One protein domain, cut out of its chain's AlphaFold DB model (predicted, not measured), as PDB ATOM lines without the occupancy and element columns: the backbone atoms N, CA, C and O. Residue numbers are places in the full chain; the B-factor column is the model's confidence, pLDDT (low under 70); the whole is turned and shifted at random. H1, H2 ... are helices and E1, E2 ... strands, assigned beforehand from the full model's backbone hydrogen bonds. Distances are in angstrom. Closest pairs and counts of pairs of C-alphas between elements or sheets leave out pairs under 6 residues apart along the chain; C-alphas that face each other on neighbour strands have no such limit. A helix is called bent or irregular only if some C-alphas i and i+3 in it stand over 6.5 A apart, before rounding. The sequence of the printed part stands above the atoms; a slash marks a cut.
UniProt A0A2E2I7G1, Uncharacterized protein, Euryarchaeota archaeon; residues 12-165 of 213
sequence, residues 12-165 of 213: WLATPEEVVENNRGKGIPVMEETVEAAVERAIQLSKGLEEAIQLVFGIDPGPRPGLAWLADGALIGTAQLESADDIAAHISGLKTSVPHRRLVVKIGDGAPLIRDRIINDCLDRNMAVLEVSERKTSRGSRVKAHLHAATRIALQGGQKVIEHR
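This is residues 12 to 165 of the 213 residues of an uncharacterized protein of Euryarchaeota archaeon (UniProt A0A2E2I7G1). A strongly twisted sheet of six strands makes the core, with H3 and H4 over one face and the short helix H6 packed on the other, three layers in all, helices on both faces of a sheet. A small head of E1, H1, E2 and H2 packs on the edge strand E5, and residues 138 to 144 stick out as a loop. The 154 printed residues hold six named helices and eight named strands, in the order E1 H1 E2 H2 E3 E4 E5 H3 E6 H4 E7 H5 H6 E8; the class is mixed, helices and strands. The large sheet, order E5 E4 E3 E6 E7 E8, is mixed, and E1 and E2 are a parallel pair. The whole is compact, with a radius of gyration of the C-alphas of 15.2 A and spans of 43 by 37 by 26 A.

Begin with E1, residues 12 to 14, H1, residues 16 to 21, and E2, residues 26 to 29: a strand-helix-strand unit, two parallel neighbour strands with a helix between, its crossover right-handed. Look at N 28 and O 12, 2.9 A apart, within hydrogen-bond range. Next comes H2, residues 32 to 46, irregular, with C-alphas 33 and 36 8.1 A apart. E3, residues 52 to 60, E4, residues 66 to 71, and E5, residues 74 to 80, form a meander of two hairpins, each strand the antiparallel neighbour of the one before; find N 58 and O 68 at 2.8 A and N 67 and O 79 at 2.8 A. The closest C-alphas of H2 and E5 are those of Ala 38 and Ala 74, 4.5 A apart; those of E2 and E5 are Pro 29 and Leu 75, 5.8 A apart. H1 only grazes the large sheet with residues 16 to 20. H3, residues 87 to 97, leads to E6, residues 100 to 108, the parallel neighbour of E3, with N 106 and O 57 at 2.7 A. E5, H3 and E6 are a split strand-helix-strand unit, E4 and E3 between its strands, with a right-handed crossover. H3 has a height over the sheet of 9.2 A and runs along E3 at 24 degrees on the local plane. H4, residues 112 to 124, and E7, residues 129 to 132, follow; E6, H4 and E7 are another right-handed strand-helix-strand unit, with N 130 and O 105 at 2.8 A. H4, on the same face as H3, is over E6 and E7 at a height of 8.9 A; its residues 118 to 122 alone touch H3, closest at the C-alphas of Ala 88 and Cys 122, 5.7 A. H5, residues 134 to 137, is not on the sheet. H6, residues 149 to 155, is on the opposite face from H3 and H4; the C-alphas of Gly 58 and Ala 154 are its closest to E3, 3.9 A. E8, residues 159 to 161, is antiparallel to E7, with N 131 and O 159 at 2.8 A. Each O i to N i+4 pair is within hydrogen-bond range in H1, H4 and H6; H2 has 9 of 11 and H3 5 of 7, and H5 is too short for one.

Find C-alpha 12 at (-46.451, 44.578, -29.705), where E1 begins. H2 is 22.0 A long, E3 22.9 A, E4 17.4 A and E5 18.8 A. H3 measures 15.9 A; E6, from C-alpha 100 at (-38.586, 34.756, -46.304), 23.0 A; H4 18.2 A. E8 ends at C-alpha 161, (-19.728, 41.075, -54.274).

The two C-alphas farthest apart are those of Arg 24 and Arg 165, 44.3 A. The printed part has no cut. The link from H5 to H6, 11 residues, is long; that from E5 to H3 is short. Residues 135 to 147 have pLDDT under 70; the mean of the printed part is 88.7.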
ATOM      1  N   TRP A  12     -46.986  43.477 -30.503       94.00
ATOM      2  CA  TRP A  12     -46.451  44.578 -29.705       94.00
ATOM      3  C   TRP A  12     -45.051  44.966 -30.159       94.00
ATOM      4  O   TRP A  12     -44.338  44.185 -30.785       94.00
ATOM      5  N   LEU A  13     -44.683  46.204 -29.840       94.56
ATOM      6  CA  LEU A  13     -43.387  46.801 -30.138       94.56
ATOM      7  C   LEU A  13     -42.672  47.087 -28.820       94.56
ATOM      8  O   LEU A  13     -43.276  47.690 -27.930       94.56
ATOM      9  N   ALA A  14     -41.409  46.691 -28.703       94.06
ATOM     10  CA  ALA A  14     -40.608  46.925 -27.504       94.06
ATOM     11  C   ALA A  14     -39.110  46.906 -27.810       94.06
ATOM     12  O   ALA A  14     -38.709  46.691 -28.954       94.06
ATOM     13  N   THR A  15     -38.277  47.140 -26.799       91.56
ATOM     14  CA  THR A  15     -36.825  46.989 -26.950       91.56
ATOM     15  C   THR A  15     -36.448  45.531 -27.255       91.56
ATOM     16  O   THR A  15     -37.196  44.613 -26.901       91.56
ATOM     17  N   PRO A  16     -35.307  45.277 -27.923       89.19
ATOM     18  CA  PRO A  16     -34.827  43.916 -28.169       89.19
ATOM     19  C   PRO A  16     -34.759  43.052 -26.908       89.19
ATOM     20  O   PRO A  16     -35.136  41.884 -26.948       89.19
ATOM     21  N   GLU A  17     -34.321  43.633 -25.795       89.56
ATOM     22  CA  GLU A  17     -34.200  42.961 -24.506       89.56
ATOM     23  C   GLU A  17     -35.574  42.520 -23.978       89.56
ATOM     24  O   GLU A  17     -35.758  41.350 -23.647       89.56
ATOM     25  N   GLU A  18     -36.571  43.409 -23.998       91.19
ATOM     26  CA  GLU A  18     -37.937  43.096 -23.552       91.19
ATOM     27  C   GLU A  18     -38.600  42.003 -24.405       91.19
ATOM     28  O   GLU A  18     -39.340  41.175 -23.871       91.19
ATOM     29  N   VAL A  19     -38.333  41.974 -25.718       90.69
ATOM     30  CA  VAL A  19     -38.851  40.930 -26.625       90.69
ATOM     31  C   VAL A  19     -38.241  39.565 -26.323       90.69
ATOM     32  O   VAL A  19     -38.942  38.562 -26.383       90.69
ATOM     33  N   VAL A  20     -36.956  39.506 -25.966       86.81
ATOM     34  CA  VAL A  20     -36.299  38.248 -25.576       86.81
ATOM     35  C   VAL A  20     -36.791  37.757 -24.211       86.81
ATOM     36  O   VAL A  20     -36.905  36.551 -23.993       86.81
ATOM     37  N   GLU A  21     -37.091  38.670 -23.289       89.31
ATOM     38  CA  GLU A  21     -37.562  38.338 -21.941       89.31
ATOM     39  C   GLU A  21     -39.040  37.910 -21.886       89.31
ATOM     40  O   GLU A  21     -39.482  37.360 -20.873       89.31
ATOM     41  N   ASN A  22     -39.817  38.129 -22.954       84.94
ATOM     42  CA  ASN A  22     -41.257  37.889 -22.960       84.94
ATOM     43  C   ASN A  22     -41.729  37.099 -24.188       84.94
ATOM     44  O   ASN A  22     -41.703  37.576 -25.317       84.94
ATOM     45  N   ASN A  23     -42.283  35.914 -23.933       76.69
ATOM     46  CA  ASN A  23     -42.751  34.999 -24.975       76.69
ATOM     47  C   ASN A  23     -44.259  35.110 -25.266       76.69
ATOM     48  O   ASN A  23     -44.820  34.214 -25.896       76.69
ATOM     49  N   ARG A  24     -44.949  36.147 -24.769       84.94
ATOM     50  CA  ARG A  24     -46.391  36.330 -25.007       84.94
ATOM     51  C   ARG A  24     -46.639  37.097 -26.303       84.94
ATOM     52  O   ARG A  24     -46.124  38.201 -26.492       84.94
ATOM     53  N   GLY A  25     -47.486  36.536 -27.157       86.38
ATOM     54  CA  GLY A  25     -47.852  37.123 -28.440       86.38
ATOM     55  C   GLY A  25     -46.664  37.307 -29.381       86.38
ATOM     56  O   GLY A  25     -45.647  36.621 -29.291       86.38
ATOM     57  N   LYS A  26     -46.800  38.253 -30.307       89.62
ATOM     58  CA  LYS A  26     -45.824  38.529 -31.366       89.62
ATOM     59  C   LYS A  26     -45.081  39.830 -31.068       89.62
ATOM     60  O   LYS A  26     -45.498  40.908 -31.500       89.62
ATOM     61  N   GLY A  27     -43.989  39.721 -30.315       91.69
ATOM     62  CA  GLY A  27     -43.094  40.841 -30.025       91.69
ATOM     63  C   GLY A  27     -42.226  41.197 -31.229       91.69
ATOM     64  O   GLY A  27     -41.592  40.327 -31.823       91.69
ATOM     65  N   ILE A  28     -42.197  42.476 -31.597       93.31
ATOM     66  CA  ILE A  28     -41.309  43.013 -32.630       93.31
ATOM     67  C   ILE A  28     -40.293  43.926 -31.941       93.31
ATOM     68  O   ILE A  28     -40.696  44.922 -31.327       93.31
ATOM     69  N   PRO A  29     -38.990  43.621 -32.027       92.88
ATOM     70  CA  PRO A  29     -37.977  44.445 -31.398       92.88
ATOM     71  C   PRO A  29     -37.778  45.739 -32.190       92.88
ATOM     72  O   PRO A  29     -37.791  45.755 -33.423       92.88
ATOM     73  N   VAL A  30     -37.581  46.839 -31.470       92.81
ATOM     74  CA  VAL A  30     -37.492  48.183 -32.031       92.81
ATOM     75  C   VAL A  30     -36.253  48.895 -31.509       92.81
ATOM     76  O   VAL A  30     -36.065  49.073 -30.310       92.81
ATOM     77  N   MET A  31     -35.428  49.349 -32.447       89.00
ATOM     78  CA  MET A  31     -34.370  50.340 -32.235       89.00
ATOM     79  C   MET A  31     -34.750  51.671 -32.894       89.00
ATOM     80  O   MET A  31     -35.596  51.683 -33.793       89.00
ATOM     81  N   GLU A  32     -34.091  52.767 -32.495       88.69
ATOM     82  CA  GLU A  32     -34.301  54.127 -33.036       88.69
ATOM     83  C   GLU A  32     -34.300  54.130 -34.576       88.69
ATOM     84  O   GLU A  32     -35.152  54.752 -35.205       88.69
ATOM     85  N   GLU A  33     -33.410  53.352 -35.192       84.00
ATOM     86  CA  GLU A  33     -33.242  53.264 -36.644       84.00
ATOM     87  C   GLU A  33     -34.312  52.423 -37.361       84.00
ATOM     88  O   GLU A  33     -34.357  52.413 -38.591       84.00
ATOM     89  N   THR A  34     -35.154  51.693 -36.624       90.31
ATOM     90  CA  THR A  34     -36.086  50.686 -37.178       90.31
ATOM     91  C   THR A  34     -37.550  50.934 -36.829       90.31
ATOM     92  O   THR A  34     -38.403  50.154 -37.243       90.31
ATOM     93  N   VAL A  35     -37.859  52.024 -36.114       93.56
ATOM     94  CA  VAL A  35     -39.216  52.349 -35.635       93.56
ATOM     95  C   VAL A  35     -40.252  52.284 -36.756       93.56
ATOM     96  O   VAL A  35     -41.252  51.582 -36.629       93.56
ATOM     97  N   GLU A  36     -40.010  52.975 -37.871       92.12
ATOM     98  CA  GLU A  36     -40.958  53.028 -38.992       92.12
ATOM     99  C   GLU A  36     -41.205  51.640 -39.597       92.12
ATOM    100  O   GLU A  36     -42.350  51.244 -39.823       92.12
ATOM    101  N   ALA A  37     -40.137  50.869 -39.803       91.69
ATOM    102  CA  ALA A  37     -40.235  49.534 -40.375       91.69
ATOM    103  C   ALA A  37     -40.901  48.537 -39.415       91.69
ATOM    104  O   ALA A  37     -41.665  47.679 -39.854       91.69
ATOM    105  N   ALA A  38     -40.672  48.664 -38.105       94.00
ATOM    106  CA  ALA A  38     -41.325  47.840 -37.094       94.00
ATOM    107  C   ALA A  38     -42.842  48.076 -37.050       94.00
ATOM    108  O   ALA A  38     -43.610  47.118 -36.954       94.00
ATOM    109  N   VAL A  39     -43.287  49.331 -37.191       95.19
ATOM    110  CA  VAL A  39     -44.718  49.665 -37.306       95.19
ATOM    111  C   VAL A  39     -45.326  49.038 -38.561       95.19
ATOM    112  O   VAL A  39     -46.376  48.400 -38.479       95.19
ATOM    113  N   GLU A  40     -44.663  49.156 -39.713       93.12
ATOM    114  CA  GLU A  40     -45.143  48.534 -40.952       93.12
ATOM    115  C   GLU A  40     -45.212  47.004 -40.820       93.12
ATOM    116  O   GLU A  40     -46.207  46.384 -41.200       93.12
ATOM    117  N   ARG A  41     -44.206  46.383 -40.192       92.06
ATOM    118  CA  ARG A  41     -44.205  44.940 -39.929       92.06
ATOM    119  C   ARG A  41     -45.345  44.524 -39.000       92.06
ATOM    120  O   ARG A  41     -45.978  43.500 -39.253       92.06
ATOM    121  N   ALA A  42     -45.660  45.320 -37.979       93.06
ATOM    122  CA  ALA A  42     -46.815  45.073 -37.121       93.06
ATOM    123  C   ALA A  42     -48.126  45.095 -37.922       93.06
ATOM    124  O   ALA A  42     -48.963  44.204 -37.777       93.06
ATOM    125  N   ILE A  43     -48.283  46.062 -38.832       92.75
ATOM    126  CA  ILE A  43     -49.446  46.142 -39.724       92.75
ATOM    127  C   ILE A  43     -49.510  44.915 -40.646       92.75
ATOM    128  O   ILE A  43     -50.585  44.343 -40.827       92.75
ATOM    129  N   GLN A  44     -48.390  44.478 -41.216       90.06
ATOM    130  CA  GLN A  44     -48.330  43.283 -42.063       90.06
ATOM    131  C   GLN A  44     -48.731  42.015 -41.303       90.06
ATOM    132  O   GLN A  44     -49.603  41.275 -41.763       90.06
ATOM    133  N   LEU A  45     -48.157  41.798 -40.118       90.81
ATOM    134  CA  LEU A  45     -48.499  40.667 -39.256       90.81
ATOM    135  C   LEU A  45     -49.979  40.699 -38.853       90.81
ATOM    136  O   LEU A  45     -50.633  39.660 -38.878       90.81
ATOM    137  N   SER A  46     -50.543  41.885 -38.591       91.06
ATOM    138  CA  SER A  46     -51.975  42.038 -38.280       91.06
ATOM    139  C   SER A  46     -52.893  41.623 -39.439       91.06
ATOM    140  O   SER A  46     -54.046  41.256 -39.227       91.06
ATOM    141  N   LYS A  47     -52.371  41.650 -40.673       91.25
ATOM    142  CA  LYS A  47     -53.053  41.217 -41.901       91.25
ATOM    143  C   LYS A  47     -52.753  39.756 -42.269       91.25
ATOM    144  O   LYS A  47     -53.143  39.324 -43.351       91.25
ATOM    145  N   GLY A  48     -52.049  39.008 -41.414       87.56
ATOM    146  CA  GLY A  48     -51.659  37.616 -41.668       87.56
ATOM    147  C   GLY A  48     -50.483  37.451 -42.638       87.56
ATOM    148  O   GLY A  48     -50.258  36.356 -43.148       87.56
ATOM    149  N   LEU A  49     -49.730  38.519 -42.927       87.62
ATOM    150  CA  LEU A  49     -48.549  38.459 -43.793       87.62
ATOM    151  C   LEU A  49     -47.314  38.055 -42.978       87.62
ATOM    152  O   LEU A  49     -46.506  38.889 -42.572       87.62
ATOM    153  N   GLU A  50     -47.186  36.757 -42.713       85.94
ATOM    154  CA  GLU A  50     -46.120  36.224 -41.854       85.94
ATOM    155  C   GLU A  50     -44.776  36.054 -42.577       85.94
ATOM    156  O   GLU A  50     -43.728  36.234 -41.960       85.94
ATOM    157  N   GLU A  51     -44.782  35.786 -43.884       92.19
ATOM    158  CA  GLU A  51     -43.562  35.660 -44.691       92.19
ATOM    159  C   GLU A  51     -42.955  37.032 -45.012       92.19
ATOM    160  O   GLU A  51     -43.644  37.918 -45.520       92.19
ATOM    161  N   ALA A  52     -41.652  37.189 -44.770       91.69
ATOM    162  CA  ALA A  52     -40.912  38.385 -45.152       91.69
ATOM    163  C   ALA A  52     -40.584  38.397 -46.655       91.69
ATOM    164  O   ALA A  52     -40.183  37.386 -47.243       91.69
ATOM    165  N   ILE A  53     -40.658  39.558 -47.301       93.38
ATOM    166  CA  ILE A  53     -40.186  39.690 -48.688       93.38
ATOM    167  C   ILE A  53     -38.657  39.591 -48.725       93.38
ATOM    168  O   ILE A  53     -38.094  38.924 -49.601       93.38
ATOM    169  N   GLN A  54     -37.984  40.238 -47.779       95.19
ATOM    170  CA  GLN A  54     -36.534  40.279 -47.702       95.19
ATOM    171  C   GLN A  54     -36.046  40.124 -46.262       95.19
ATOM    172  O   GLN A  54     -36.359  40.930 -45.390       95.19
ATOM    173  N   LEU A  55     -35.197  39.121 -46.054       97.31
ATOM    174  CA  LEU A  55     -34.390  38.948 -44.856       97.31
ATOM    175  C   LEU A  55     -32.990  39.516 -45.116       97.31
ATOM    176  O   LEU A  55     -32.307  39.127 -46.067       97.31
ATOM    177  N   VAL A  56     -32.565  40.464 -44.288       98.12
ATOM    178  CA  VAL A  56     -31.261  41.122 -44.401       98.12
ATOM    179  C   VAL A  56     -30.438  40.817 -43.171       98.12
ATOM    180  O   VAL A  56     -30.890  41.104 -42.071       98.12
ATOM    181  N   PHE A  57     -29.219  40.323 -43.356       98.06
ATOM    182  CA  PHE A  57     -28.219  40.238 -42.295       98.06
ATOM    183  C   PHE A  57     -27.221  41.383 -42.461       98.06
ATOM    184  O   PHE A  57     -26.674  41.550 -43.545       98.06
ATOM    185  N   GLY A  58     -26.995  42.182 -41.423       97.12
ATOM    186  CA  GLY A  58     -25.925  43.177 -41.363       97.12
ATOM    187  C   GLY A  58     -24.806  42.701 -40.449       97.12
ATOM    188  O   GLY A  58     -25.082  42.214 -39.355       97.12
ATOM    189  N   ILE A  59     -23.562  42.835 -40.899       96.75
ATOM    190  CA  ILE A  59     -22.369  42.371 -40.189       96.75
ATOM    191  C   ILE A  59     -21.389  43.525 -40.030       96.75
ATOM    192  O   ILE A  59     -20.939  44.096 -41.025       96.75
ATOM    193  N   ASP A  60     -21.036  43.814 -38.782       94.69
ATOM    194  CA  ASP A  60     -19.919  44.682 -38.416       94.69
ATOM    195  C   ASP A  60     -18.665  43.815 -38.182       94.69
ATOM    196  O   ASP A  60     -18.614  43.076 -37.187       94.69
ATOM    197  N   PRO A  61     -17.693  43.803 -39.115       94.25
ATOM    198  CA  PRO A  61     -16.547  42.907 -39.049       94.25
ATOM    199  C   PRO A  61     -15.556  43.323 -37.952       94.25
ATOM    200  O   PRO A  61     -15.233  44.491 -37.756       94.25
ATOM    201  N   GLY A  62     -14.981  42.332 -37.278       90.19
ATOM    202  CA  GLY A  62     -13.990  42.541 -36.230       90.19
ATOM    203  C   GLY A  62     -13.672  41.238 -35.501       90.19
ATOM    204  O   GLY A  62     -14.228  40.204 -35.856       90.19
ATOM    205  N   PRO A  63     -12.793  41.257 -34.484       83.94
ATOM    206  CA  PRO A  63     -12.438  40.050 -33.733       83.94
ATOM    207  C   PRO A  63     -13.648  39.357 -33.098       83.94
ATOM    208  O   PRO A  63     -13.702  38.139 -33.078       83.94
ATOM    209  N   ARG A  64     -14.622  40.153 -32.634       88.31
ATOM    210  CA  ARG A  64     -15.937  39.702 -32.165       88.31
ATOM    211  C   ARG A  64     -17.031  40.387 -32.977       88.31
ATOM    212  O   ARG A  64     -17.463  41.480 -32.587       88.31
ATOM    213  N   PRO A  65     -17.389  39.832 -34.146       92.31
ATOM    214  CA  PRO A  65     -18.277  40.495 -35.085       92.31
ATOM    215  C   PRO A  65     -19.654  40.787 -34.491       92.31
ATOM    216  O   PRO A  65     -20.231  39.960 -33.780       92.31
ATOM    217  N   GLY A  66     -20.202  41.953 -34.827       93.56
ATOM    218  CA  GLY A  66     -21.604  42.263 -34.572       93.56
ATOM    219  C   GLY A  66     -22.482  41.738 -35.705       93.56
ATOM    220  O   GLY A  66     -22.154  41.929 -36.875       93.56
ATOM    221  N   LEU A  67     -23.614  41.126 -35.372       95.25
ATOM    222  CA  LEU A  67     -24.617  40.635 -36.313       95.25
ATOM    223  C   LEU A  67     -25.984  41.241 -35.979       95.25
ATOM    224  O   LEU A  67     -26.383  41.292 -34.819       95.25
ATOM    225  N   ALA A  68     -26.724  41.659 -36.999       95.00
ATOM    226  CA  ALA A  68     -28.130  42.037 -36.894       95.00
ATOM    227  C   ALA A  68     -28.908  41.418 -38.052       95.00
ATOM    228  O   ALA A  68     -28.367  41.304 -39.154       95.00
ATOM    229  N   TRP A  69     -30.170  41.046 -37.840       96.38
ATOM    230  CA  TRP A  69     -31.033  40.584 -38.924       96.38
ATOM    231  C   TRP A  69     -32.402  41.244 -38.902       96.38
ATOM    232  O   TRP A  69     -33.012  41.443 -37.849       96.38
ATOM    233  N   LEU A  70     -32.848  41.634 -40.093       96.00
ATOM    234  CA  LEU A  70     -34.039  42.436 -40.319       96.00
ATOM    235  C   LEU A  70     -34.961  41.727 -41.311       96.00
ATOM    236  O   LEU A  70     -34.496  41.266 -42.355       96.00
ATOM    237  N   ALA A  71     -36.261  41.709 -41.030       94.44
ATOM    238  CA  ALA A  71     -37.296  41.264 -41.958       94.44
ATOM    239  C   ALA A  71     -38.057  42.485 -42.475       94.44
ATOM    240  O   ALA A  71     -38.653  43.223 -41.694       94.44
ATOM    241  N   ASP A  72     -37.995  42.727 -43.784       93.19
ATOM    242  CA  ASP A  72     -38.634  43.878 -44.440       93.19
ATOM    243  C   ASP A  72     -38.270  45.232 -43.796       93.19
ATOM    244  O   ASP A  72     -39.053  46.176 -43.767       93.19
ATOM    245  N   GLY A  73     -37.038  45.322 -43.281       91.75
ATOM    246  CA  GLY A  73     -36.496  46.503 -42.606       91.75
ATOM    247  C   GLY A  73     -36.774  46.570 -41.101       91.75
ATOM    248  O   GLY A  73     -36.106  47.337 -40.413       91.75
ATOM    249  N   ALA A  74     -37.697  45.765 -40.571       93.00
ATOM    250  CA  ALA A  74     -37.926  45.664 -39.133       93.00
ATOM    251  C   ALA A  74     -36.833  44.813 -38.489       93.00
ATOM    252  O   ALA A  74     -36.494  43.749 -39.014       93.00
ATOM    253  N   LEU A  75     -36.288  45.260 -37.356       93.81
ATOM    254  CA  LEU A  75     -35.343  44.455 -36.595       93.81
ATOM    255  C   LEU A  75     -36.028  43.175 -36.113       93.81
ATOM    256  O   LEU A  75     -37.177  43.207 -35.685       93.81
ATOM    257  N   ILE A  76     -35.312  42.057 -36.188       92.62
ATOM    258  CA  ILE A  76     -35.744  40.777 -35.616       92.62
ATOM    259  C   ILE A  76     -34.802  40.351 -34.494       92.62
ATOM    260  O   ILE A  76     -35.250  39.790 -33.501       92.62
ATOM    261  N   GLY A  77     -33.509  40.646 -34.612       91.19
ATOM    262  CA  GLY A  77     -32.581  40.436 -33.513       91.19
ATOM    263  C   GLY A  77     -31.162  40.874 -33.825       91.19
ATOM    264  O   GLY A  77     -30.831  41.280 -34.945       91.19
ATOM    265  N   THR A  78     -30.335  40.802 -32.788       92.38
ATOM    266  CA  THR A  78     -28.911  41.112 -32.821       92.38
ATOM    267  C   THR A  78     -28.124  40.058 -32.051       92.38
ATOM    268  O   THR A  78     -28.655  39.373 -31.179       92.38
ATOM    269  N   ALA A  79     -26.847  39.911 -32.388       90.94
ATOM    270  CA  ALA A  79     -25.908  39.055 -31.679       90.94
ATOM    271  C   ALA A  79     -24.493  39.637 -31.763       90.94
ATOM    272  O   ALA A  79     -24.142  40.310 -32.735       90.94
ATOM    273  N   GLN A  80     -23.668  39.344 -30.762       91.44
ATOM    274  CA  GLN A  80     -22.220  39.492 -30.853       91.44
ATOM    275  C   GLN A  80     -21.608  38.093 -30.867       91.44
ATOM    276  O   GLN A  80     -21.897  37.284 -29.989       91.44
ATOM    277  N   LEU A  81     -20.812  37.806 -31.891       90.31
ATOM    278  CA  LEU A  81     -20.162  36.512 -32.081       90.31
ATOM    279  C   LEU A  81     -18.749  36.544 -31.497       90.31
ATOM    280  O   LEU A  81     -18.114  37.599 -31.462       90.31
ATOM    281  N   GLU A  82     -18.246  35.386 -31.073       87.56
ATOM    282  CA  GLU A  82     -16.884  35.261 -30.536       87.56
ATOM    283  C   GLU A  82     -15.823  35.176 -31.643       87.56
ATOM    284  O   GLU A  82     -14.679  35.568 -31.425       87.56
ATOM    285  N   SER A  83     -16.204  34.706 -32.835       86.62
ATOM    286  CA  SER A  83     -15.324  34.572 -33.996       86.62
ATOM    287  C   SER A  83     -16.045  34.908 -35.303       86.62
ATOM    288  O   SER A  83     -17.269  34.817 -35.420       86.62
ATOM    289  N   ALA A  84     -15.255  35.268 -36.315       86.81
ATOM    290  CA  ALA A  84     -15.717  35.401 -37.691       86.81
ATOM    291  C   ALA A  84     -16.141  34.063 -38.317       86.81
ATOM    292  O   ALA A  84     -17.062  34.048 -39.131       86.81
ATOM    293  N   ASP A  85     -15.526  32.958 -37.883       84.81
ATOM    294  CA  ASP A  85     -15.764  31.608 -38.419       84.81
ATOM    295  C   ASP A  85     -17.216  31.143 -38.215       84.81
ATOM    296  O   ASP A  85     -17.769  30.369 -39.001       84.81
ATOM    297  N   ASP A  86     -17.869  31.656 -37.172       85.81
ATOM    298  CA  ASP A  86     -19.217  31.244 -36.795       85.81
ATOM    299  C   ASP A  86     -20.309  31.971 -37.586       85.81
ATOM    300  O   ASP A  86     -21.448  31.503 -37.625       85.81
ATOM    301  N   ILE A  87     -19.998  33.091 -38.253       92.69
ATOM    302  CA  ILE A  87     -21.011  33.961 -38.876       92.69
ATOM    303  C   ILE A  87     -21.854  33.195 -39.891       92.69
ATOM    304  O   ILE A  87     -23.084  33.182 -39.818       92.69
ATOM    305  N   ALA A  88     -21.204  32.557 -40.860       92.25
ATOM    306  CA  ALA A  88     -21.898  31.963 -41.994       92.25
ATOM    307  C   ALA A  88     -22.749  30.748 -41.562       92.25
ATOM    308  O   ALA A  88     -23.839  30.502 -42.101       92.25
ATOM    309  N   ALA A  89     -22.291  30.011 -40.544       91.25
ATOM    310  CA  ALA A  89     -23.054  28.949 -39.896       91.25
ATOM    311  C   ALA A  89     -24.246  29.507 -39.106       91.25
ATOM    312  O   ALA A  89     -25.366  29.017 -39.264       91.25
ATOM    313  N   HIS A  90     -24.034  30.575 -38.338       93.50
ATOM    314  CA  HIS A  90     -25.072  31.225 -37.546       93.50
ATOM    315  C   HIS A  90     -26.193  31.791 -38.431       93.50
ATOM    316  O   HIS A  90     -27.369  31.520 -38.193       93.50
ATOM    317  N   ILE A  91     -25.845  32.465 -39.535       96.06
ATOM    318  CA  ILE A  91     -26.808  32.927 -40.553       96.06
ATOM    319  C   ILE A  91     -27.577  31.748 -41.154       96.06
ATOM    320  O   ILE A  91     -28.788  31.833 -41.363       96.06
ATOM    321  N   SER A  92     -26.894  30.630 -41.425       93.88
ATOM    322  CA  SER A  92     -27.538  29.429 -41.967       93.88
ATOM    323  C   SER A  92     -28.568  28.834 -41.006       93.88
ATOM    324  O   SER A  92     -29.579  28.323 -41.477       93.88
ATOM    325  N   GLY A  93     -28.342  28.926 -39.692       93.12
ATOM    326  CA  GLY A  93     -29.327  28.558 -38.675       93.12
ATOM    327  C   GLY A  93     -30.489  29.550 -38.623       93.12
ATOM    328  O   GLY A  93     -31.640  29.165 -38.823       93.12
ATOM    329  N   LEU A  94     -30.193  30.840 -38.443       93.06
ATOM    330  CA  LEU A  94     -31.203  31.893 -38.286       93.06
ATOM    331  C   LEU A  94     -32.133  32.036 -39.495       93.06
ATOM    332  O   LEU A  94     -33.323  32.280 -39.336       93.06
ATOM    333  N   LYS A  95     -31.636  31.848 -40.722       93.31
ATOM    334  CA  LYS A  95     -32.501  31.955 -41.907       93.31
ATOM    335  C   LYS A  95     -33.609  30.895 -41.938       93.31
ATOM    336  O   LYS A  95     -34.597  31.088 -42.634       93.31
ATOM    337  N   THR A  96     -33.454  29.778 -41.223       91.00
ATOM    338  CA  THR A  96     -34.473  28.712 -41.190       91.00
ATOM    339  C   THR A  96     -35.636  29.023 -40.252       91.00
ATOM    340  O   THR A  96     -36.718  28.481 -40.450       91.00
ATOM    341  N   SER A  97     -35.443  29.909 -39.268       87.12
ATOM    342  CA  SER A  97     -36.483  30.286 -38.302       87.12
ATOM    343  C   SER A  97     -37.343  31.468 -38.754       87.12
ATOM    344  O   SER A  97     -38.384  31.723 -38.155       87.12
ATOM    345  N   VAL A  98     -36.944  32.177 -39.814       87.81
ATOM    346  CA  VAL A  98     -37.669  33.340 -40.339       87.81
ATOM    347  C   VAL A  98     -38.124  33.043 -41.766       87.81
ATOM    348  O   VAL A  98     -37.280  33.025 -42.660       87.81
ATOM    349  N   PRO A  99     -39.423  32.820 -42.035       91.38
ATOM    350  CA  PRO A  99     -39.922  32.630 -43.397       91.38
ATOM    351  C   PRO A  99     -39.639  33.858 -44.274       91.38
ATOM    352  O   PRO A  99     -39.989  34.979 -43.903       91.38
ATOM    353  N   HIS A 100     -38.994  33.660 -45.427       95.06
ATOM    354  CA  HIS A 100     -38.586  34.756 -46.304       95.06
ATOM    355  C   HIS A 100     -38.451  34.338 -47.774       95.06
ATOM    356  O   HIS A 100     -38.075  33.207 -48.080       95.06
ATOM    357  N   ARG A 101     -38.653  35.291 -48.695       95.31
ATOM    358  CA  ARG A 101     -38.481  35.059 -50.145       95.31
ATOM    359  C   ARG A 101     -37.067  35.300 -50.649       95.31
ATOM    360  O   ARG A 101     -36.640  34.691 -51.629       95.31
ATOM    361  N   ARG A 102     -36.360  36.258 -50.049       96.12
ATOM    362  CA  ARG A 102     -35.011  36.672 -50.455       96.12
ATOM    363  C   ARG A 102     -34.144  36.891 -49.233       96.12
ATOM    364  O   ARG A 102     -34.618  37.429 -48.239       96.12
ATOM    365  N   LEU A 103     -32.874  36.520 -49.345       97.06
ATOM    366  CA  LEU A 103     -31.864  36.733 -48.318       97.06
ATOM    367  C   LEU A 103     -30.702  37.526 -48.903       97.06
ATOM    368  O   LEU A 103     -30.241  37.233 -50.007       97.06
ATOM    369  N   VAL A 104     -30.215  38.509 -48.150       98.12
ATOM    370  CA  VAL A 104     -28.983  39.230 -48.476       98.12
ATOM    371  C   VAL A 104     -28.153  39.457 -47.220       98.12
ATOM    372  O   VAL A 104     -28.678  39.807 -46.164       98.12
ATOM    373  N   VAL A 105     -26.848  39.265 -47.351       98.38
ATOM    374  CA  VAL A 105     -25.853  39.528 -46.317       98.38
ATOM    375  C   VAL A 105     -25.126  40.818 -46.677       98.38
ATOM    376  O   VAL A 105     -24.641  40.978 -47.794       98.38
ATOM    377  N   LYS A 106     -25.079  41.763 -45.745       98.25
ATOM    378  CA  LYS A 106     -24.429  43.064 -45.877       98.25
ATOM    379  C   LYS A 106     -23.273  43.142 -44.890       98.25
ATOM    380  O   LYS A 106     -23.486  42.942 -43.700       98.25
ATOM    381  N   ILE A 107     -22.071  43.436 -45.371       97.62
ATOM    382  CA  ILE A 107     -20.841  43.411 -44.566       97.62
ATOM    383  C   ILE A 107     -20.192  44.793 -44.619       97.62
ATOM    384  O   ILE A 107     -20.020  45.336 -45.709       97.62
ATOM    385  N   GLY A 108     -19.853  45.369 -43.463       96.19
ATOM    386  CA  GLY A 108     -19.135  46.646 -43.377       96.19
ATOM    387  C   GLY A 108     -17.735  46.602 -44.008       96.19
ATOM    388  O   GLY A 108     -17.136  45.536 -44.137       96.19
ATOM    389  N   ASP A 109     -17.186  47.763 -44.381       93.56
ATOM    390  CA  ASP A 109     -15.844  47.894 -44.982       93.56
ATOM    391  C   ASP A 109     -14.696  47.975 -43.951       93.56
ATOM    392  O   ASP A 109     -13.539  48.216 -44.313       93.56
ATOM    393  N   GLY A 110     -15.005  47.764 -42.667       91.38
ATOM    394  CA  GLY A 110     -14.040  47.640 -41.575       91.38
ATOM    395  C   GLY A 110     -13.252  46.321 -41.590       91.38
ATOM    396  O   GLY A 110     -13.565  45.393 -42.326       91.38
ATOM    397  N   ALA A 111     -12.203  46.246 -40.760       92.00
ATOM    398  CA  ALA A 111     -11.389  45.045 -40.507       92.00
ATOM    399  C   ALA A 111     -11.124  44.150 -41.751       92.00
ATOM    400  O   ALA A 111     -11.582  43.005 -41.776       92.00
ATOM    401  N   PRO A 112     -10.356  44.620 -42.760       94.50
ATOM    402  CA  PRO A 112     -10.300  44.014 -44.098       94.50
ATOM    403  C   PRO A 112     -10.056  42.502 -44.128       94.50
ATOM    404  O   PRO A 112     -10.769  41.796 -44.827       94.50
ATOM    405  N   LEU A 113      -9.112  41.999 -43.323       94.62
ATOM    406  CA  LEU A 113      -8.815  40.566 -43.250       94.62
ATOM    407  C   LEU A 113     -10.040  39.740 -42.827       94.62
ATOM    408  O   LEU A 113     -10.335  38.705 -43.411       94.62
ATOM    409  N   ILE A 114     -10.745  40.204 -41.794       94.38
ATOM    410  CA  ILE A 114     -11.911  39.513 -41.244       94.38
ATOM    411  C   ILE A 114     -13.101  39.669 -42.192       94.38
ATOM    412  O   ILE A 114     -13.767  38.689 -42.498       94.38
ATOM    413  N   ARG A 115     -13.328  40.880 -42.715       95.75
ATOM    414  CA  ARG A 115     -14.346  41.146 -43.738       95.75
ATOM    415  C   ARG A 115     -14.209  40.198 -44.925       95.75
ATOM    416  O   ARG A 115     -15.196  39.595 -45.330       95.75
ATOM    417  N   ASP A 116     -13.006  40.071 -45.475       96.62
ATOM    418  CA  ASP A 116     -12.767  39.278 -46.680       96.62
ATOM    419  C   ASP A 116     -12.975  37.777 -46.432       96.62
ATOM    420  O   ASP A 116     -13.542  37.096 -47.284       96.62
ATOM    421  N   ARG A 117     -12.641  37.277 -45.234       95.12
ATOM    422  CA  ARG A 117     -13.006  35.912 -44.812       95.12
ATOM    423  C   ARG A 117     -14.515  35.709 -44.760       95.12
ATOM    424  O   ARG A 117     -15.024  34.782 -45.371       95.12
ATOM    425  N   ILE A 118     -15.234  36.620 -44.105       96.12
ATOM    426  CA  ILE A 118     -16.697  36.543 -43.985       96.12
ATOM    427  C   ILE A 118     -17.360  36.584 -45.367       96.12
ATOM    428  O   ILE A 118     -18.323  35.857 -45.610       96.12
ATOM    429  N   ILE A 119     -16.852  37.425 -46.277       97.12
ATOM    430  CA  ILE A 119     -17.298  37.469 -47.676       97.12
ATOM    431  C   ILE A 119     -17.145  36.084 -48.308       97.12
ATOM    432  O   ILE A 119     -18.129  35.560 -48.829       97.12
ATOM    433  N   ASN A 120     -15.949  35.495 -48.240       96.31
ATOM    434  CA  ASN A 120     -15.666  34.189 -48.834       96.31
ATOM    435  C   ASN A 120     -16.576  33.097 -48.251       96.31
ATOM    436  O   ASN A 120     -17.260  32.417 -49.014       96.31
ATOM    437  N   ASP A 121     -16.703  33.023 -46.924       94.94
ATOM    438  CA  ASP A 121     -17.552  32.036 -46.243       94.94
ATOM    439  C   ASP A 121     -19.034  32.160 -46.637       94.94
ATOM    440  O   ASP A 121     -19.763  31.168 -46.743       94.94
ATOM    441  N   CYS A 122     -19.515  33.388 -46.855       96.69
ATOM    442  CA  CYS A 122     -20.879  33.632 -47.320       96.69
ATOM    443  C   CYS A 122     -21.064  33.224 -48.789       96.69
ATOM    444  O   CYS A 122     -22.097  32.638 -49.135       96.69
ATOM    445  N   LEU A 123     -20.081  33.514 -49.649       96.50
ATOM    446  CA  LEU A 123     -20.099  33.126 -51.062       96.50
ATOM    447  C   LEU A 123     -20.058  31.601 -51.225       96.50
ATOM    448  O   LEU A 123     -20.853  31.064 -51.995       96.50
ATOM    449  N   ASP A 124     -19.244  30.897 -50.435       95.12
ATOM    450  CA  ASP A 124     -19.175  29.426 -50.421       95.12
ATOM    451  C   ASP A 124     -20.515  28.779 -50.050       95.12
ATOM    452  O   ASP A 124     -20.858  27.682 -50.500       95.12
ATOM    453  N   ARG A 125     -21.338  29.490 -49.271       94.75
ATOM    454  CA  ARG A 125     -22.701  29.077 -48.907       94.75
ATOM    455  C   ARG A 125     -23.779  29.595 -49.861       94.75
ATOM    456  O   ARG A 125     -24.966  29.487 -49.542       94.75
ATOM    457  N   ASN A 126     -23.393  30.125 -51.021       95.25
ATOM    458  CA  ASN A 126     -24.281  30.686 -52.042       95.25
ATOM    459  C   ASN A 126     -25.193  31.809 -51.512       95.25
ATOM    460  O   ASN A 126     -26.340  31.953 -51.943       95.25
ATOM    461  N   MET A 127     -24.714  32.601 -50.551       96.00
ATOM    462  CA  MET A 127     -25.451  33.760 -50.049       96.00
ATOM    463  C   MET A 127     -25.200  34.978 -50.940       96.00
ATOM    464  O   MET A 127     -24.090  35.205 -51.415       96.00
ATOM    465  N   ALA A 128     -26.228  35.802 -51.159       97.75
ATOM    466  CA  ALA A 128     -26.049  37.080 -51.839       97.75
ATOM    467  C   ALA A 128     -25.346  38.067 -50.899       97.75
ATOM    468  O   ALA A 128     -25.878  38.367 -49.831       97.75
ATOM    469  N   VAL A 129     -24.187  38.590 -51.307       98.31
ATOM    470  CA  VAL A 129     -23.354  39.472 -50.477       98.31
ATOM    471  C   VAL A 129     -23.300  40.891 -51.043       98.31
ATOM    472  O   VAL A 129     -23.109  41.093 -52.247       98.31
ATOM    473  N   LEU A 130     -23.442  41.880 -50.160       98.31
ATOM    474  CA  LEU A 130     -23.162  43.287 -50.421       98.31
ATOM    475  C   LEU A 130     -22.097  43.805 -49.447       98.31
ATOM    476  O   LEU A 130     -22.208  43.609 -48.241       98.31
ATOM    477  N   GLU A 131     -21.115  44.540 -49.953       97.31
ATOM    478  CA  GLU A 131     -20.160  45.292 -49.139       97.31
ATOM    479  C   GLU A 131     -20.675  46.724 -48.926       97.31
ATOM    480  O   GLU A 131     -21.071  47.412 -49.873       97.31
ATOM    481  N   VAL A 132     -20.714  47.174 -47.677       95.56
ATOM    482  CA  VAL A 132     -21.292  48.451 -47.249       95.56
ATOM    483  C   VAL A 132     -20.177  49.359 -46.748       95.56
ATOM    484  O   VAL A 132     -19.452  49.005 -45.827       95.56
ATOM    485  N   SER A 133     -20.054  50.555 -47.328       88.81
ATOM    486  CA  SER A 133     -19.025  51.508 -46.898       88.81
ATOM    487  C   SER A 133     -19.505  52.420 -45.774       88.81
ATOM    488  O   SER A 133     -20.450  53.196 -45.947       88.81
ATOM    489  N   GLU A 134     -18.780  52.426 -44.657       72.06
ATOM    490  CA  GLU A 134     -19.096  53.252 -43.487       72.06
ATOM    491  C   GLU A 134     -18.704  54.730 -43.659       72.06
ATOM    492  O   GLU A 134     -19.170  55.612 -42.924       72.06
ATOM    493  N   ARG A 135     -17.900  55.045 -44.687       63.00
ATOM    494  CA  ARG A 135     -17.296  56.373 -44.927       63.00
ATOM    495  C   ARG A 135     -18.306  57.510 -45.093       63.00
ATOM    496  O   ARG A 135     -17.950  58.673 -44.910       63.00
ATOM    497  N   LYS A 136     -19.565  57.212 -45.428       51.59
ATOM    498  CA  LYS A 136     -20.616  58.224 -45.646       51.59
ATOM    499  C   LYS A 136     -21.307  58.709 -44.364       51.59
ATOM    500  O   LYS A 136     -22.128  59.619 -44.444       51.59
ATOM    501  N   THR A 137     -20.982  58.158 -43.194       50.25
ATOM    502  CA  THR A 137     -21.741  58.407 -41.949       50.25
ATOM    503  C   THR A 137     -21.175  59.507 -41.036       50.25
ATOM    504  O   THR A 137     -21.781  59.838 -40.022       50.25
ATOM    505  N   SER A 138     -20.074  60.174 -41.409       45.25
ATOM    506  CA  SER A 138     -19.382  61.170 -40.565       45.25
ATOM    507  C   SER A 138     -20.102  62.521 -40.357       45.25
ATOM    508  O   SER A 138     -19.502  63.450 -39.816       45.25
ATOM    509  N   ARG A 139     -21.381  62.657 -40.739       41.47
ATOM    510  CA  ARG A 139     -22.188  63.881 -40.525       41.47
ATOM    511  C   ARG A 139     -23.154  63.828 -39.330       41.47
ATOM    512  O   ARG A 139     -23.930  64.762 -39.161       41.47
ATOM    513  N   GLY A 140     -23.100  62.798 -38.485       38.53
ATOM    514  CA  GLY A 140     -23.935  62.680 -37.280       38.53
ATOM    515  C   GLY A 140     -23.112  62.322 -36.041       38.53
ATOM    516  O   GLY A 140     -22.260  61.446 -36.103       38.53
ATOM    517  N   SER A 141     -23.342  63.048 -34.945       39.62
ATOM    518  CA  SER A 141     -22.639  63.035 -33.650       39.62
ATOM    519  C   SER A 141     -21.894  61.740 -33.256       39.62
ATOM    520  O   SER A 141     -22.496  60.692 -33.033       39.62
ATOM    521  N   ARG A 142     -20.577  61.871 -33.027       43.75
ATOM    522  CA  ARG A 142     -19.645  60.849 -32.495       43.75
ATOM    523  C   ARG A 142     -20.023  60.263 -31.123       43.75
ATOM    524  O   ARG A 142     -19.335  59.367 -30.654       43.75
ATOM    525  N   VAL A 143     -21.074  60.753 -30.463       43.25
ATOM    526  CA  VAL A 143     -21.380  60.417 -29.060       43.25
ATOM    527  C   VAL A 143     -22.362  59.237 -28.914       43.25
ATOM    528  O   VAL A 143     -22.425  58.648 -27.843       43.25
ATOM    529  N   LYS A 144     -23.078  58.816 -29.973       40.75
ATOM    530  CA  LYS A 144     -24.081  57.721 -29.907       40.75
ATOM    531  C   LYS A 144     -23.741  56.458 -30.733       40.75
ATOM    532  O   LYS A 144     -24.567  55.568 -30.873       40.75
ATOM    533  N   ALA A 145     -22.541  56.368 -31.309       47.94
ATOM    534  CA  ALA A 145     -22.287  55.543 -32.500       47.94
ATOM    535  C   ALA A 145     -21.944  54.047 -32.287       47.94
ATOM    536  O   ALA A 145     -21.781  53.333 -33.280       47.94
ATOM    537  N   HIS A 146     -21.817  53.554 -31.051       51.25
ATOM    538  CA  HIS A 146     -21.118  52.282 -30.801       51.25
ATOM    539  C   HIS A 146     -21.986  51.044 -30.548       51.25
ATOM    540  O   HIS A 146     -21.429  49.953 -30.532       51.25
ATOM    541  N   LEU A 147     -23.310  51.160 -30.387       56.25
ATOM    542  CA  LEU A 147     -24.109  49.999 -29.963       56.25
ATOM    543  C   LEU A 147     -24.757  49.202 -31.113       56.25
ATOM    544  O   LEU A 147     -25.024  48.017 -30.945       56.25
ATOM    545  N   HIS A 148     -24.964  49.797 -32.298       80.50
ATOM    546  CA  HIS A 148     -25.792  49.178 -33.354       80.50
ATOM    547  C   HIS A 148     -25.197  49.273 -34.773       80.50
ATOM    548  O   HIS A 148     -25.912  49.500 -35.752       80.50
ATOM    549  N   ALA A 149     -23.876  49.115 -34.918       89.12
ATOM    550  CA  ALA A 149     -23.207  49.169 -36.225       89.12
ATOM    551  C   ALA A 149     -23.766  48.138 -37.224       89.12
ATOM    552  O   ALA A 149     -24.102  48.503 -38.350       89.12
ATOM    553  N   ALA A 150     -23.979  46.896 -36.782       93.25
ATOM    554  CA  ALA A 150     -24.560  45.833 -37.599       93.25
ATOM    555  C   ALA A 150     -25.973  46.179 -38.120       93.25
ATOM    556  O   ALA A 150     -26.256  45.989 -39.303       93.25
ATOM    557  N   THR A 151     -26.836  46.773 -37.284       93.75
ATOM    558  CA  THR A 151     -28.174  47.247 -37.693       93.75
ATOM    559  C   THR A 151     -28.070  48.343 -38.753       93.75
ATOM    560  O   THR A 151     -28.753  48.293 -39.777       93.75
ATOM    561  N   ARG A 152     -27.160  49.311 -38.571       91.81
ATOM    562  CA  ARG A 152     -26.914  50.362 -39.575       91.81
ATOM    563  C   ARG A 152     -26.429  49.774 -40.900       91.81
ATOM    564  O   ARG A 152     -26.916  50.180 -41.952       91.81
ATOM    565  N   ILE A 153     -25.516  48.807 -40.857       94.38
ATOM    566  CA  ILE A 153     -25.015  48.101 -42.043       94.38
ATOM    567  C   ILE A 153     -26.161  47.361 -42.751       94.38
ATOM    568  O   ILE A 153     -26.281  47.448 -43.974       94.38
ATOM    569  N   ALA A 154     -27.059  46.711 -42.001       95.31
ATOM    570  CA  ALA A 154     -28.240  46.045 -42.558       95.31
ATOM    571  C   ALA A 154     -29.181  47.020 -43.292       95.31
ATOM    572  O   ALA A 154     -29.740  46.679 -44.338       95.31
ATOM    573  N   LEU A 155     -29.338  48.245 -42.792       92.75
ATOM    574  CA  LEU A 155     -30.212  49.262 -43.389       92.75
ATOM    575  C   LEU A 155     -29.575  49.979 -44.591       92.75
ATOM    576  O   LEU A 155     -30.276  50.425 -45.499       92.75
ATOM    577  N   GLN A 156     -28.247  50.065 -44.646       91.88
ATOM    578  CA  GLN A 156     -27.534  50.795 -45.694       91.88
ATOM    579  C   GLN A 156     -27.486  50.060 -47.039       91.88
ATOM    580  O   GLN A 156     -27.571  48.835 -47.131       91.88
ATOM    581  N   GLY A 157     -27.349  50.826 -48.123       92.06
ATOM    582  CA  GLY A 157     -27.039  50.276 -49.443       92.06
ATOM    583  C   GLY A 157     -25.587  49.796 -49.521       92.06
ATOM    584  O   GLY A 157     -24.715  50.347 -48.853       92.06
ATOM    585  N   GLY A 158     -25.321  48.805 -50.371       94.25
ATOM    586  CA  GLY A 158     -23.984  48.245 -50.566       94.25
ATOM    587  C   GLY A 158     -23.698  47.892 -52.023       94.25
ATOM    588  O   GLY A 158     -24.590  47.933 -52.875       94.25
ATOM    589  N   GLN A 159     -22.442  47.566 -52.307       96.50
ATOM    590  CA  GLN A 159     -21.981  47.095 -53.609       96.50
ATOM    591  C   GLN A 159     -21.988  45.573 -53.644       96.50
ATOM    592  O   GLN A 159     -21.529  44.926 -52.709       96.50
ATOM    593  N   LYS A 160     -22.514  44.994 -54.723       97.38
ATOM    594  CA  LYS A 160     -22.579  43.540 -54.861       97.38
ATOM    595  C   LYS A 160     -21.178  42.947 -54.961       97.38
ATOM    596  O   LYS A 160     -20.379  43.406 -55.772       97.38
ATOM    597  N   VAL A 161     -20.937  41.894 -54.187       97.31
ATOM    598  CA  VAL A 161     -19.728  41.075 -54.274       97.31
ATOM    599  C   VAL A 161     -20.111  39.737 -54.897       97.31
ATOM    600  O   VAL A 161     -21.086  39.113 -54.481       97.31
ATOM    601  N   ILE A 162     -19.395  39.343 -55.948       95.25
ATOM    602  CA  ILE A 162     -19.648  38.104 -56.705       95.25
ATOM    603  C   ILE A 162     -18.419  37.198 -56.803       95.25
ATOM    604  O   ILE A 162     -18.542  36.070 -57.264       95.25
ATOM    605  N   GLU A 163     -17.258  37.690 -56.385       96.25
ATOM    606  CA  GLU A 163     -15.974  37.002 -56.473       96.25
ATOM    607  C   GLU A 163     -15.370  36.879 -55.079       96.25
ATOM    608  O   GLU A 163     -15.496  37.795 -54.257       96.25
ATOM    609  N   HIS A 164     -14.692  35.758 -54.842       96.44
ATOM    610  CA  HIS A 164     -13.876  35.557 -53.655       96.44
ATOM    611  C   HIS A 164     -12.752  36.588 -53.576       96.44
ATOM    612  O   HIS A 164     -12.199  37.044 -54.579       96.44
ATOM    613  N   ARG A 165     -12.407  36.948 -52.347       95.38
ATOM    614  CA  ARG A 165     -11.298  37.833 -52.014       95.38
ATOM    615  C   ARG A 165     -10.049  37.001 -51.753       95.38
ATOM    616  O   ARG A 165     -10.102  35.993 -51.052       95.38
TER     617      ARG A 165